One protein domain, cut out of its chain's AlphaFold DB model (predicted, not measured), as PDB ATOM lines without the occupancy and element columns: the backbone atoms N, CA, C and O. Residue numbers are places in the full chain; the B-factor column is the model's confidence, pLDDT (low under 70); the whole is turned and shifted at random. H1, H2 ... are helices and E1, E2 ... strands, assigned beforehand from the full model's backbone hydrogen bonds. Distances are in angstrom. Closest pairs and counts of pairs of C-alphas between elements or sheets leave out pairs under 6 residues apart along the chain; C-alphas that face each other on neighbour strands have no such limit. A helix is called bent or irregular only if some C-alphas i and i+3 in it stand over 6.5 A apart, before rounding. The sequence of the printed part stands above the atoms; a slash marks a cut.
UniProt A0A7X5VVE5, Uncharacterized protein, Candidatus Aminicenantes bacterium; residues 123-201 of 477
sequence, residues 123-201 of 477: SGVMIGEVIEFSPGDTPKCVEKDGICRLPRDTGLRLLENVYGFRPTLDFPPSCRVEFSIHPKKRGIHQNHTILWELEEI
ATOM      1  N   SER A 123      38.058   4.452  -7.598       98.56
ATOM      2  CA  SER A 123      37.099   4.318  -6.501       98.56
ATOM      3  C   SER A 123      36.389   2.980  -6.581       98.56
ATOM      4  O   SER A 123      36.291   2.388  -7.654       98.56
ATOM      5  N   GLY A 124      35.886   2.498  -5.450       98.19
ATOM      6  CA  GLY A 124      35.262   1.191  -5.400       98.19
ATOM      7  C   GLY A 124      34.644   0.837  -4.062       98.19
ATOM      8  O   GLY A 124      34.533   1.665  -3.152       98.19
ATOM      9  N   VAL A 125      34.245  -0.426  -3.967       98.31
ATOM     10  CA  VAL A 125      33.662  -1.033  -2.779       98.31
ATOM     11  C   VAL A 125      34.326  -2.379  -2.517       98.31
ATOM     12  O   VAL A 125      34.587  -3.159  -3.432       98.31
ATOM     13  N   MET A 126      34.601  -2.648  -1.245       97.69
ATOM     14  CA  MET A 126      35.165  -3.909  -0.775       97.69
ATOM     15  C   MET A 126      34.247  -4.515   0.288       97.69
ATOM     16  O   MET A 126      33.854  -3.822   1.223       97.69
ATOM     17  N   ILE A 127      33.900  -5.795   0.155       95.38
ATOM     18  CA  ILE A 127      33.044  -6.542   1.094       95.38
ATOM     19  C   ILE A 127      33.319  -8.040   0.937       95.38
ATOM     20  O   ILE A 127      33.445  -8.523  -0.188       95.38
ATOM     21  N   GLY A 128      33.414  -8.779   2.046       94.69
ATOM     22  CA  GLY A 128      33.769 -10.198   2.000       94.69
ATOM     23  C   GLY A 128      35.085 -10.425   1.265       94.69
ATOM     24  O   GLY A 128      35.995  -9.605   1.357       94.69
ATOM     25  N   GLU A 129      35.133 -11.461   0.439       94.88
ATOM     26  CA  GLU A 129      36.294 -11.795  -0.394       94.88
ATOM     27  C   GLU A 129      36.288 -11.071  -1.750       94.88
ATOM     28  O   GLU A 129      36.955 -11.491  -2.695       94.88
ATOM     29  N   VAL A 130      35.534  -9.974  -1.876       95.88
ATOM     30  CA  VAL A 130      35.322  -9.263  -3.142       95.88
ATOM     31  C   VAL A 130      35.754  -7.809  -3.045       95.88
ATOM     32  O   VAL A 130      35.448  -7.101  -2.080       95.88
ATOM     33  N   ILE A 131      36.420  -7.344  -4.098       97.88
ATOM     34  CA  ILE A 131      36.700  -5.932  -4.339       97.88
ATOM     35  C   ILE A 131      36.248  -5.553  -5.754       97.88
ATOM     36  O   ILE A 131      36.561  -6.237  -6.732       97.88
ATOM     37  N   GLU A 132      35.473  -4.474  -5.855       97.81
ATOM     38  CA  GLU A 132      34.963  -3.914  -7.109       97.81
ATOM     39  C   GLU A 132      35.392  -2.452  -7.229       97.81
ATOM     40  O   GLU A 132      35.154  -1.676  -6.308       97.81
ATOM     41  N   PHE A 133      36.012  -2.053  -8.340       98.25
ATOM     42  CA  PHE A 133      36.506  -0.682  -8.518       98.25
ATOM     43  C   PHE A 133      36.575  -0.240  -9.984       98.25
ATOM     44  O   PHE A 133      36.529  -1.049 -10.912       98.25
ATOM     45  N   SER A 134      36.676   1.071 -10.196       97.88
ATOM     46  CA  SER A 134      36.776   1.698 -11.517       97.88
ATOM     47  C   SER A 134      37.535   3.035 -11.439       97.88
ATOM     48  O   SER A 134      37.402   3.738 -10.431       97.88
ATOM     49  N   PRO A 135      38.334   3.408 -12.458       97.25
ATOM     50  CA  PRO A 135      38.914   4.747 -12.562       97.25
ATOM     51  C   PRO A 135      37.872   5.775 -13.030       97.25
ATOM     52  O   PRO A 135      36.846   5.408 -13.600       97.25
ATOM     53  N   GLY A 136      38.133   7.068 -12.812       95.19
ATOM     54  CA  GLY A 136      37.293   8.150 -13.352       95.19
ATOM     55  C   GLY A 136      35.902   8.274 -12.718       95.19
ATOM     56  O   GLY A 136      35.043   8.985 -13.238       95.19
ATOM     57  N   ASP A 137      35.651   7.591 -11.601       95.31
ATOM     58  CA  ASP A 137      34.347   7.569 -10.938       95.31
ATOM     59  C   ASP A 137      34.492   7.565  -9.407       95.31
ATOM     60  O   ASP A 137      35.582   7.487  -8.839       95.31
ATOM     61  N   THR A 138      33.357   7.689  -8.731       94.88
ATOM     62  CA  THR A 138      33.185   7.570  -7.278       94.88
ATOM     63  C   THR A 138      32.895   6.112  -6.887       94.88
ATOM     64  O   THR A 138      32.656   5.295  -7.777       94.88
ATOM     65  N   PRO A 139      32.818   5.752  -5.587       95.75
ATOM     66  CA  PRO A 139      32.476   4.383  -5.164       95.75
ATOM     67  C   PRO A 139      31.171   3.829  -5.759       95.75
ATOM     68  O   PRO A 139      30.976   2.621  -5.833       95.75
ATOM     69  N   LYS A 140      30.288   4.706  -6.252       92.19
ATOM     70  CA  LYS A 140      29.072   4.336  -6.988       92.19
ATOM     71  C   LYS A 140      29.322   3.687  -8.348       92.19
ATOM     72  O   LYS A 140      28.361   3.271  -8.987       92.19
ATOM     73  N   CYS A 141      30.569   3.576  -8.801       93.19
ATOM     74  CA  CYS A 141      30.906   2.833 -10.011       93.19
ATOM     75  C   CYS A 141      30.375   1.394  -9.974       93.19
ATOM     76  O   CYS A 141      30.012   0.863 -11.012       93.19
ATOM     77  N   VAL A 142      30.238   0.788  -8.786       92.44
ATOM     78  CA  VAL A 142      29.672  -0.562  -8.598       92.44
ATOM     79  C   VAL A 142      28.188  -0.670  -8.965       92.44
ATOM     80  O   VAL A 142      27.630  -1.761  -8.981       92.44
ATOM     81  N   GLU A 143      27.531   0.449  -9.259       89.06
ATOM     82  CA  GLU A 143      26.158   0.510  -9.771       89.06
ATOM     83  C   GLU A 143      26.106   0.630 -11.306       89.06
ATOM     84  O   GLU A 143      25.017   0.776 -11.860       89.06
ATOM     85  N   LYS A 144      27.264   0.608 -11.979       86.94
ATOM     86  CA  LYS A 144      27.432   0.828 -13.418       86.94
ATOM     87  C   LYS A 144      28.267  -0.280 -14.070       86.94
ATOM     88  O   LYS A 144      28.923  -1.084 -13.407       86.94
ATOM     89  N   ASP A 145      28.284  -0.246 -15.393       83.88
ATOM     90  CA  ASP A 145      29.032  -1.143 -16.262       83.88
ATOM     91  C   ASP A 145      30.547  -0.872 -16.224       83.88
ATOM     92  O   ASP A 145      31.014   0.204 -15.839       83.88
ATOM     93  N   GLY A 146      31.332  -1.859 -16.664       87.25
ATOM     94  CA  GLY A 146      32.782  -1.714 -16.829       87.25
ATOM     95  C   GLY A 146      33.590  -1.734 -15.528       87.25
ATOM     96  O   GLY A 146      34.759  -1.348 -15.529       87.25
ATOM     97  N   ILE A 147      33.018  -2.184 -14.409       92.88
ATOM     98  CA  ILE A 147      33.774  -2.358 -13.163       92.88
ATOM     99  C   ILE A 147      34.816  -3.471 -13.272       92.88
ATOM    100  O   ILE A 147      34.568  -4.531 -13.846       92.88
ATOM    101  N   CYS A 148      35.976  -3.244 -12.666       95.38
ATOM    102  CA  CYS A 148      36.910  -4.314 -12.363       95.38
ATOM    103  C   CYS A 148      36.421  -5.027 -11.104       95.38
ATOM    104  O   CYS A 148      36.163  -4.376 -10.092       95.38
ATOM    105  N   ARG A 149      36.280  -6.350 -11.169       94.00
ATOM    106  CA  ARG A 149      35.878  -7.185 -10.040       94.00
ATOM    107  C   ARG A 149      36.894  -8.289  -9.844       94.00
ATOM    108  O   ARG A 149      37.152  -9.044 -10.777       94.00
ATOM    109  N   LEU A 150      37.417  -8.400  -8.629       95.94
ATOM    110  CA  LEU A 150      38.468  -9.353  -8.289       95.94
ATOM    111  C   LEU A 150      38.235  -9.967  -6.901       95.94
ATOM    112  O   LEU A 150      37.524  -9.374  -6.078       95.94
ATOM    113  N   PRO A 151      38.862 -11.122  -6.609       95.44
ATOM    114  CA  PRO A 151      39.081 -11.559  -5.238       95.44
ATOM    115  C   PRO A 151      39.816 -10.461  -4.465       95.44
ATOM    116  O   PRO A 151      40.712  -9.815  -5.021       95.44
ATOM    117  N   ARG A 152      39.450 -10.247  -3.199       95.62
ATOM    118  CA  ARG A 152      39.971  -9.157  -2.355       95.62
ATOM    119  C   ARG A 152      41.501  -9.090  -2.390       95.62
ATOM    120  O   ARG A 152      42.053  -8.046  -2.734       95.62
ATOM    121  N   ASP A 153      42.179 -10.200  -2.118       94.25
ATOM    122  CA  ASP A 153      43.645 -10.250  -2.063       94.25
ATOM    123  C   ASP A 153      44.312 -10.020  -3.422       94.25
ATOM    124  O   ASP A 153      45.361  -9.380  -3.512       94.25
ATOM    125  N   THR A 154      43.711 -10.519  -4.501       95.81
ATOM    126  CA  THR A 154      44.202 -10.291  -5.867       95.81
ATOM    127  C   THR A 154      44.056  -8.823  -6.251       95.81
ATOM    128  O   THR A 154      45.014  -8.227  -6.737       95.81
ATOM    129  N   GLY A 155      42.908  -8.204  -5.969       96.69
ATOM    130  CA  GLY A 155      42.698  -6.784  -6.240       96.69
ATOM    131  C   GLY A 155      43.609  -5.879  -5.411       96.69
ATOM    132  O   GLY A 155      44.176  -4.939  -5.960       96.69
ATOM    133  N   LEU A 156      43.827  -6.174  -4.125       96.94
ATOM    134  CA  LEU A 156      44.748  -5.394  -3.285       96.94
ATOM    135  C   LEU A 156      46.202  -5.488  -3.765       96.94
ATOM    136  O   LEU A 156      46.862  -4.454  -3.850       96.94
ATOM    137  N   ARG A 157      46.685  -6.686  -4.127       95.94
ATOM    138  CA  ARG A 157      48.030  -6.871  -4.709       95.94
ATOM    139  C   ARG A 157      48.180  -6.140  -6.037       95.94
ATOM    140  O   ARG A 157      49.196  -5.495  -6.281       95.94
ATOM    141  N   LEU A 158      47.152  -6.206  -6.881       96.88
ATOM    142  CA  LEU A 158      47.135  -5.499  -8.153       96.88
ATOM    143  C   LEU A 158      47.262  -3.985  -7.934       96.88
ATOM    144  O   LEU A 158      48.100  -3.335  -8.556       96.88
ATOM    145  N   LEU A 159      46.447  -3.425  -7.037       97.81
ATOM    146  CA  LEU A 159      46.464  -1.999  -6.710       97.81
ATOM    147  C   LEU A 159      47.807  -1.579  -6.094       97.81
ATOM    148  O   LEU A 159      48.318  -0.514  -6.426       97.81
ATOM    149  N   GLU A 160      48.405  -2.426  -5.254       97.06
ATOM    150  CA  GLU A 160      49.733  -2.198  -4.683       97.06
ATOM    151  C   GLU A 160      50.824  -2.110  -5.754       97.06
ATOM    152  O   GLU A 160      51.602  -1.157  -5.744       97.06
ATOM    153  N   ASN A 161      50.833  -3.033  -6.717       96.44
ATOM    154  CA  ASN A 161      51.775  -3.002  -7.836       96.44
ATOM    155  C   ASN A 161      51.606  -1.739  -8.696       96.44
ATOM    156  O   ASN A 161      52.595  -1.115  -9.078       96.44
ATOM    157  N   VAL A 162      50.361  -1.360  -8.995       97.69
ATOM    158  CA  VAL A 162      50.032  -0.232  -9.883       97.69
ATOM    159  C   VAL A 162      50.378   1.115  -9.253       97.69
ATOM    160  O   VAL A 162      50.946   1.980  -9.916       97.69
ATOM    161  N   TYR A 163      50.030   1.309  -7.981       97.31
ATOM    162  CA  TYR A 163      50.191   2.599  -7.309       97.31
ATOM    163  C   TYR A 163      51.458   2.701  -6.450       97.31
ATOM    164  O   TYR A 163      51.807   3.795  -6.005       97.31
ATOM    165  N   GLY A 164      52.163   1.590  -6.220       96.19
ATOM    166  CA  GLY A 164      53.393   1.539  -5.427       96.19
ATOM    167  C   GLY A 164      53.174   1.587  -3.911       96.19
ATOM    168  O   GLY A 164      54.123   1.829  -3.165       96.19
ATOM    169  N   PHE A 165      51.941   1.391  -3.441       96.06
ATOM    170  CA  PHE A 165      51.604   1.278  -2.022       96.06
ATOM    171  C   PHE A 165      50.370   0.396  -1.831       96.06
ATOM    172  O   PHE A 165      49.430   0.439  -2.624       96.06
ATOM    173  N   ARG A 166      50.326  -0.353  -0.727       95.75
ATOM    174  CA  ARG A 166      49.144  -1.131  -0.360       95.75
ATOM    175  C   ARG A 166      48.015  -0.212   0.132       95.75
ATOM    176  O   ARG A 166      48.241   0.553   1.075       95.75
ATOM    177  N   PRO A 167      46.802  -0.271  -0.453       96.75
ATOM    178  CA  PRO A 167      45.664   0.496   0.046       96.75
ATOM    179  C   PRO A 167      45.342   0.141   1.501       96.75
ATOM    180  O   PRO A 167      45.292  -1.034   1.855       96.75
ATOM    181  N   THR A 168      45.090   1.147   2.345       95.62
ATOM    182  CA  THR A 168      44.755   0.943   3.767       95.62
ATOM    183  C   THR A 168      43.293   0.512   3.912       95.62
ATOM    184  O   THR A 168      42.423   1.312   4.256       95.62
ATOM    185  N   LEU A 169      43.025  -0.751   3.584       95.50
ATOM    186  CA  LEU A 169      41.696  -1.364   3.530       95.50
ATOM    187  C   LEU A 169      41.613  -2.640   4.385       95.50
ATOM    188  O   LEU A 169      40.851  -3.547   4.073       95.50
ATOM    189  N   ASP A 170      42.372  -2.710   5.480       92.88
ATOM    190  CA  ASP A 170      42.420  -3.863   6.391       92.88
ATOM    191  C   ASP A 170      41.176  -3.934   7.304       92.88
ATOM    192  O   ASP A 170      41.254  -3.832   8.529       92.88
ATOM    193  N   PHE A 171      39.998  -4.073   6.696       94.62
ATOM    194  CA  PHE A 171      38.715  -4.202   7.384       94.62
ATOM    195  C   PHE A 171      38.229  -5.656   7.388       94.62
ATOM    196  O   PHE A 171      38.447  -6.376   6.405       94.62
ATOM    197  N   PRO A 172      37.518  -6.099   8.444       94.44
ATOM    198  CA  PRO A 172      36.928  -7.432   8.489       94.44
ATOM    199  C   PRO A 172      36.074  -7.750   7.245       94.44
ATOM    200  O   PRO A 172      35.459  -6.844   6.676       94.44
ATOM    201  N   PRO A 173      35.975  -9.024   6.822       93.56
ATOM    202  CA  PRO A 173      35.106  -9.429   5.709       93.56
ATOM    203  C   PRO A 173      33.629  -9.046   5.900       93.56
ATOM    204  O   PRO A 173      32.928  -8.798   4.922       93.56
ATOM    205  N   SER A 174      33.170  -8.930   7.151       93.44
ATOM    206  CA  SER A 174      31.823  -8.465   7.514       93.44
ATOM    207  C   SER A 174      31.602  -6.962   7.307       93.44
ATOM    208  O   SER A 174      30.504  -6.471   7.545       93.44
ATOM    209  N   CYS A 175      32.608  -6.207   6.868       94.62
ATOM    210  CA  CYS A 175      32.472  -4.789   6.579       94.62
ATOM    211  C   CYS A 175      32.379  -4.536   5.070       94.62
ATOM    212  O   CYS A 175      33.236  -4.976   4.300       94.62
ATOM    213  N   ARG A 176      31.378  -3.752   4.665       95.44
ATOM    214  CA  ARG A 176      31.336  -3.070   3.373       95.44
ATOM    215  C   ARG A 176      32.031  -1.724   3.498       95.44
ATOM    216  O   ARG A 176      31.617  -0.880   4.291       95.44
ATOM    217  N   VAL A 177      33.069  -1.529   2.699       97.44
ATOM    218  CA  VAL A 177      33.913  -0.334   2.697       97.44
ATOM    219  C   VAL A 177      33.772   0.354   1.348       97.44
ATOM    220  O   VAL A 177      34.153  -0.225   0.334       97.44
ATOM    221  N   GLU A 178      33.260   1.582   1.320       98.12
ATOM    222  CA  GLU A 178      33.376   2.451   0.146       98.12
ATOM    223  C   GLU A 178      34.693   3.218   0.224       98.12
ATOM    224  O   GLU A 178      34.959   3.900   1.219       98.12
ATOM    225  N   PHE A 179      35.514   3.132  -0.820       98.56
ATOM    226  CA  PHE A 179      36.862   3.686  -0.807       98.56
ATOM    227  C   PHE A 179      37.241   4.368  -2.122       98.56
ATOM    228  O   PHE A 179      36.651   4.125  -3.174       98.56
ATOM    229  N   SER A 180      38.273   5.202  -2.059       98.56
ATOM    230  CA  SER A 180      39.038   5.611  -3.233       98.56
ATOM    231  C   SER A 180      40.540   5.608  -2.956       98.56
ATOM    232  O   SER A 180      40.982   5.716  -1.811       98.56
ATOM    233  N   ILE A 181      41.320   5.424  -4.014       98.25
ATOM    234  CA  ILE A 181      42.779   5.355  -4.021       98.25
ATOM    235  C   ILE A 181      43.282   6.430  -4.973       98.25
ATOM    236  O   ILE A 181      42.796   6.510  -6.097       98.25
ATOM    237  N   HIS A 182      44.255   7.225  -4.535       97.44
ATOM    238  CA  HIS A 182      44.760   8.371  -5.284       97.44
ATOM    239  C   HIS A 182      46.293   8.391  -5.327       97.44
ATOM    240  O   HIS A 182      46.936   8.225  -4.286       97.44
ATOM    241  N   PRO A 183      46.915   8.676  -6.489       94.88
ATOM    242  CA  PRO A 183      48.367   8.842  -6.579       94.88
ATOM    243  C   PRO A 183      48.899   9.986  -5.709       94.88
ATOM    244  O   PRO A 183      49.999   9.907  -5.166       94.88
ATOM    245  N   LYS A 184      48.111  11.048  -5.528       93.81
ATOM    246  CA  LYS A 184      48.421  12.141  -4.597       93.81
ATOM    247  C   LYS A 184      47.845  11.844  -3.214       93.81
ATOM    248  O   LYS A 184      46.786  11.241  -3.086       93.81
ATOM    249  N   LYS A 185      48.515  12.335  -2.170       95.00
ATOM    250  CA  LYS A 185      48.014  12.280  -0.789       95.00
ATOM    251  C   LYS A 185      46.762  13.147  -0.638       95.00
ATOM    252  O   LYS A 185      46.747  14.291  -1.091       95.00
ATOM    253  N   ARG A 186      45.730  12.601   0.006       96.75
ATOM    254  CA  ARG A 186      44.415  13.217   0.235       96.75
ATOM    255  C   ARG A 186      43.984  13.045   1.692       96.75
ATOM    256  O   ARG A 186      44.521  12.201   2.418       96.75
ATOM    257  N   GLY A 187      42.958  13.786   2.096       97.31
ATOM    258  CA  GLY A 187      42.275  13.552   3.360       97.31
ATOM    259  C   GLY A 187      43.026  14.034   4.592       97.31
ATOM    260  O   GLY A 187      44.134  14.572   4.546       97.31
ATOM    261  N   ILE A 188      42.394  13.839   5.740       97.19
ATOM    262  CA  ILE A 188      42.878  14.330   7.033       97.19
ATOM    263  C   ILE A 188      44.230  13.750   7.460       97.19
ATOM    264  O   ILE A 188      45.005  14.435   8.127       97.19
ATOM    265  N   HIS A 189      44.532  12.517   7.055       96.19
ATOM    266  CA  HIS A 189      45.789  11.835   7.356       96.19
ATOM    267  C   HIS A 189      46.833  12.008   6.250       96.19
ATOM    268  O   HIS A 189      47.927  11.466   6.380       96.19
ATOM    269  N   GLN A 190      46.517  12.754   5.180       95.38
ATOM    270  CA  GLN A 190      47.425  12.991   4.054       95.38
ATOM    271  C   GLN A 190      48.009  11.670   3.525       95.38
ATOM    272  O   GLN A 190      49.224  11.496   3.411       95.38
ATOM    273  N   ASN A 191      47.117  10.725   3.229       95.69
ATOM    274  CA  ASN A 191      47.445   9.393   2.731       95.69
ATOM    275  C   ASN A 191      46.733   9.132   1.391       95.69
ATOM    276  O   ASN A 191      45.953   9.956   0.922       95.69
ATOM    277  N   HIS A 192      47.014   8.002   0.759       97.50
ATOM    278  CA  HIS A 192      46.559   7.691  -0.590       97.50
ATOM    279  C   HIS A 192      45.227   6.934  -0.658       97.50
ATOM    280  O   HIS A 192      44.655   6.809  -1.733       97.50
ATOM    281  N   THR A 193      44.714   6.444   0.472       98.31
ATOM    282  CA  THR A 193      43.399   5.794   0.565       98.31
ATOM    283  C   THR A 193      42.425   6.712   1.292       98.31
ATOM    284  O   THR A 193      42.769   7.260   2.341       98.31
ATOM    285  N   ILE A 194      41.221   6.880   0.751       98.44
ATOM    286  CA  ILE A 194      40.111   7.622   1.354       98.44
ATOM    287  C   ILE A 194      38.965   6.657   1.606       98.44
ATOM    288  O   ILE A 194      38.578   5.906   0.715       98.44
ATOM    289  N   LEU A 195      38.407   6.709   2.808       98.19
ATOM    290  CA  LEU A 195      37.184   6.014   3.170       98.19
ATOM    291  C   LEU A 195      36.003   6.968   3.007       98.19
ATOM    292  O   LEU A 195      36.027   8.104   3.491       98.19
ATOM    293  N   TRP A 196      34.967   6.494   2.333       95.94
ATOM    294  CA  TRP A 196      33.730   7.237   2.109       95.94
ATOM    295  C   TRP A 196      32.616   6.759   3.029       95.94
ATOM    296  O   TRP A 196      31.864   7.580   3.558       95.94
ATOM    297  N   GLU A 197      32.529   5.446   3.235       94.44
ATOM    298  CA  GLU A 197      31.500   4.810   4.047       94.44
ATOM    299  C   GLU A 197      32.002   3.462   4.573       94.44
ATOM    300  O   GLU A 197      32.782   2.774   3.912       94.44
ATOM    301  N   LEU A 198      31.553   3.099   5.774       94.06
ATOM    302  CA  LEU A 198      31.803   1.803   6.391       94.06
ATOM    303  C   LEU A 198      30.489   1.295   6.982       94.06
ATOM    304  O   LEU A 198      29.899   1.961   7.835       94.06
ATOM    305  N   GLU A 199      30.051   0.123   6.544       91.94
ATOM    306  CA  GLU A 199      28.840  -0.531   7.033       91.94
ATOM    307  C   GLU A 199      29.135  -1.983   7.423       91.94
ATOM    308  O   GLU A 199      29.868  -2.683   6.730       91.94
ATOM    309  N   GLU A 200      28.557  -2.449   8.528       91.25
ATOM    310  CA  GLU A 200      28.571  -3.868   8.888       91.25
ATOM    311  C   GLU A 200      27.463  -4.608   8.124       91.25
ATOM    312  O   GLU A 200      26.300  -4.195   8.117       91.25
ATOM    313  N   ILE A 201      27.830  -5.700   7.460       87.12
ATOM    314  CA  ILE A 201      26.951  -6.503   6.618       87.12
ATOM    315  C   ILE A 201      26.922  -7.939   7.137       87.12
ATOM    316  O   ILE A 201      27.952  -8.533   7.453       87.12
TER     317      ILE A 201
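Overview. This is residues 123 to 201 of the 477 residues of an uncharacterized protein of Candidatus Aminicenantes bacterium (UniProt A0A7X5VVE5). A twisted, curled sheet of five strands forms a curved wall, with the long helix H2 packed along one face and the short helix H1 on the opposite face. The two longest strands, E4 and E5, make a bent hairpin along one side of the sheet. The printed part has 79 residues, with five named strands and two named helices in the order E1, E2, H1, E3, H2, E4, E5. The sheet's order is E3, E2, E1, E4, E5, all antiparallel, and the class is mixed, helices and strands. The whole is compact and rounded, with a radius of gyration of the C-alphas of 11.6 A and spans of 28 by 26 by 21 A.

Arrangement. E1, residues 123 to 127, and E2, residues 130 to 135, form a hairpin, antiparallel at 175 degrees, with N 125 and O 132 2.8 A apart, within hydrogen-bond range. H1, residues 139 to 143, is on the sheet at a height of 7.1 A, only just over E2, with 3 of its 5 C-alphas there. Its closest C-alphas to E1 are those of Pro 139 and Gly 124, 4.2 A apart. E3, residues 148 to 151, is an edge strand antiparallel to E2, with N 133 and O 148 2.9 A apart. H2, residues 152 to 163, is on the opposite face from H1, at a height of 8.0 A. It lies over E2 and runs along the strands, at 15 degrees to E2 on the local plane; the closest C-alphas of H2 and E2 are those of Arg 152 and Val 130, 4.7 A apart. E4, residues 175 to 186, is antiparallel to E1, with N 177 and O 126 2.8 A apart. E5, residues 191 to 200, is the other edge strand and forms a hairpin with E4, with N 194 and O 180 2.8 A apart. H1 and H2 are apart. In H2 every O i to N i+4 pair is within hydrogen-bond range; H1 has 0 of 1, and 1 of 2 O i to N i+3 pairs.

Along the chain. E1 begins at C-alpha 123, (37.099, 4.318, -6.501), and is 13.9 A long; E2 is 17.3 A. H1, 8.7 A, is irregular, but only just: C-alphas 139 and 142 are 6.6 A apart. E3 is 10.4 A long. H2, 16.3 A, ends at C-alpha 163, (50.191, 2.599, -7.309). E4, 22.5 A, bends by 116 degrees at residue 183. E5, 23.9 A, bends by 59 degrees at residue 196 and ends at C-alpha 200, (28.571, -3.868, 8.888).

Size, cuts and confidence. The two C-alphas farthest apart, those of Asp 145 and His 189, are 31.7 A apart. The link from H2 to E4, 11 residues, is long; the other links are tight. The printed part has no cut. Its mean pLDDT is 95.4, and no printed residue is under 70.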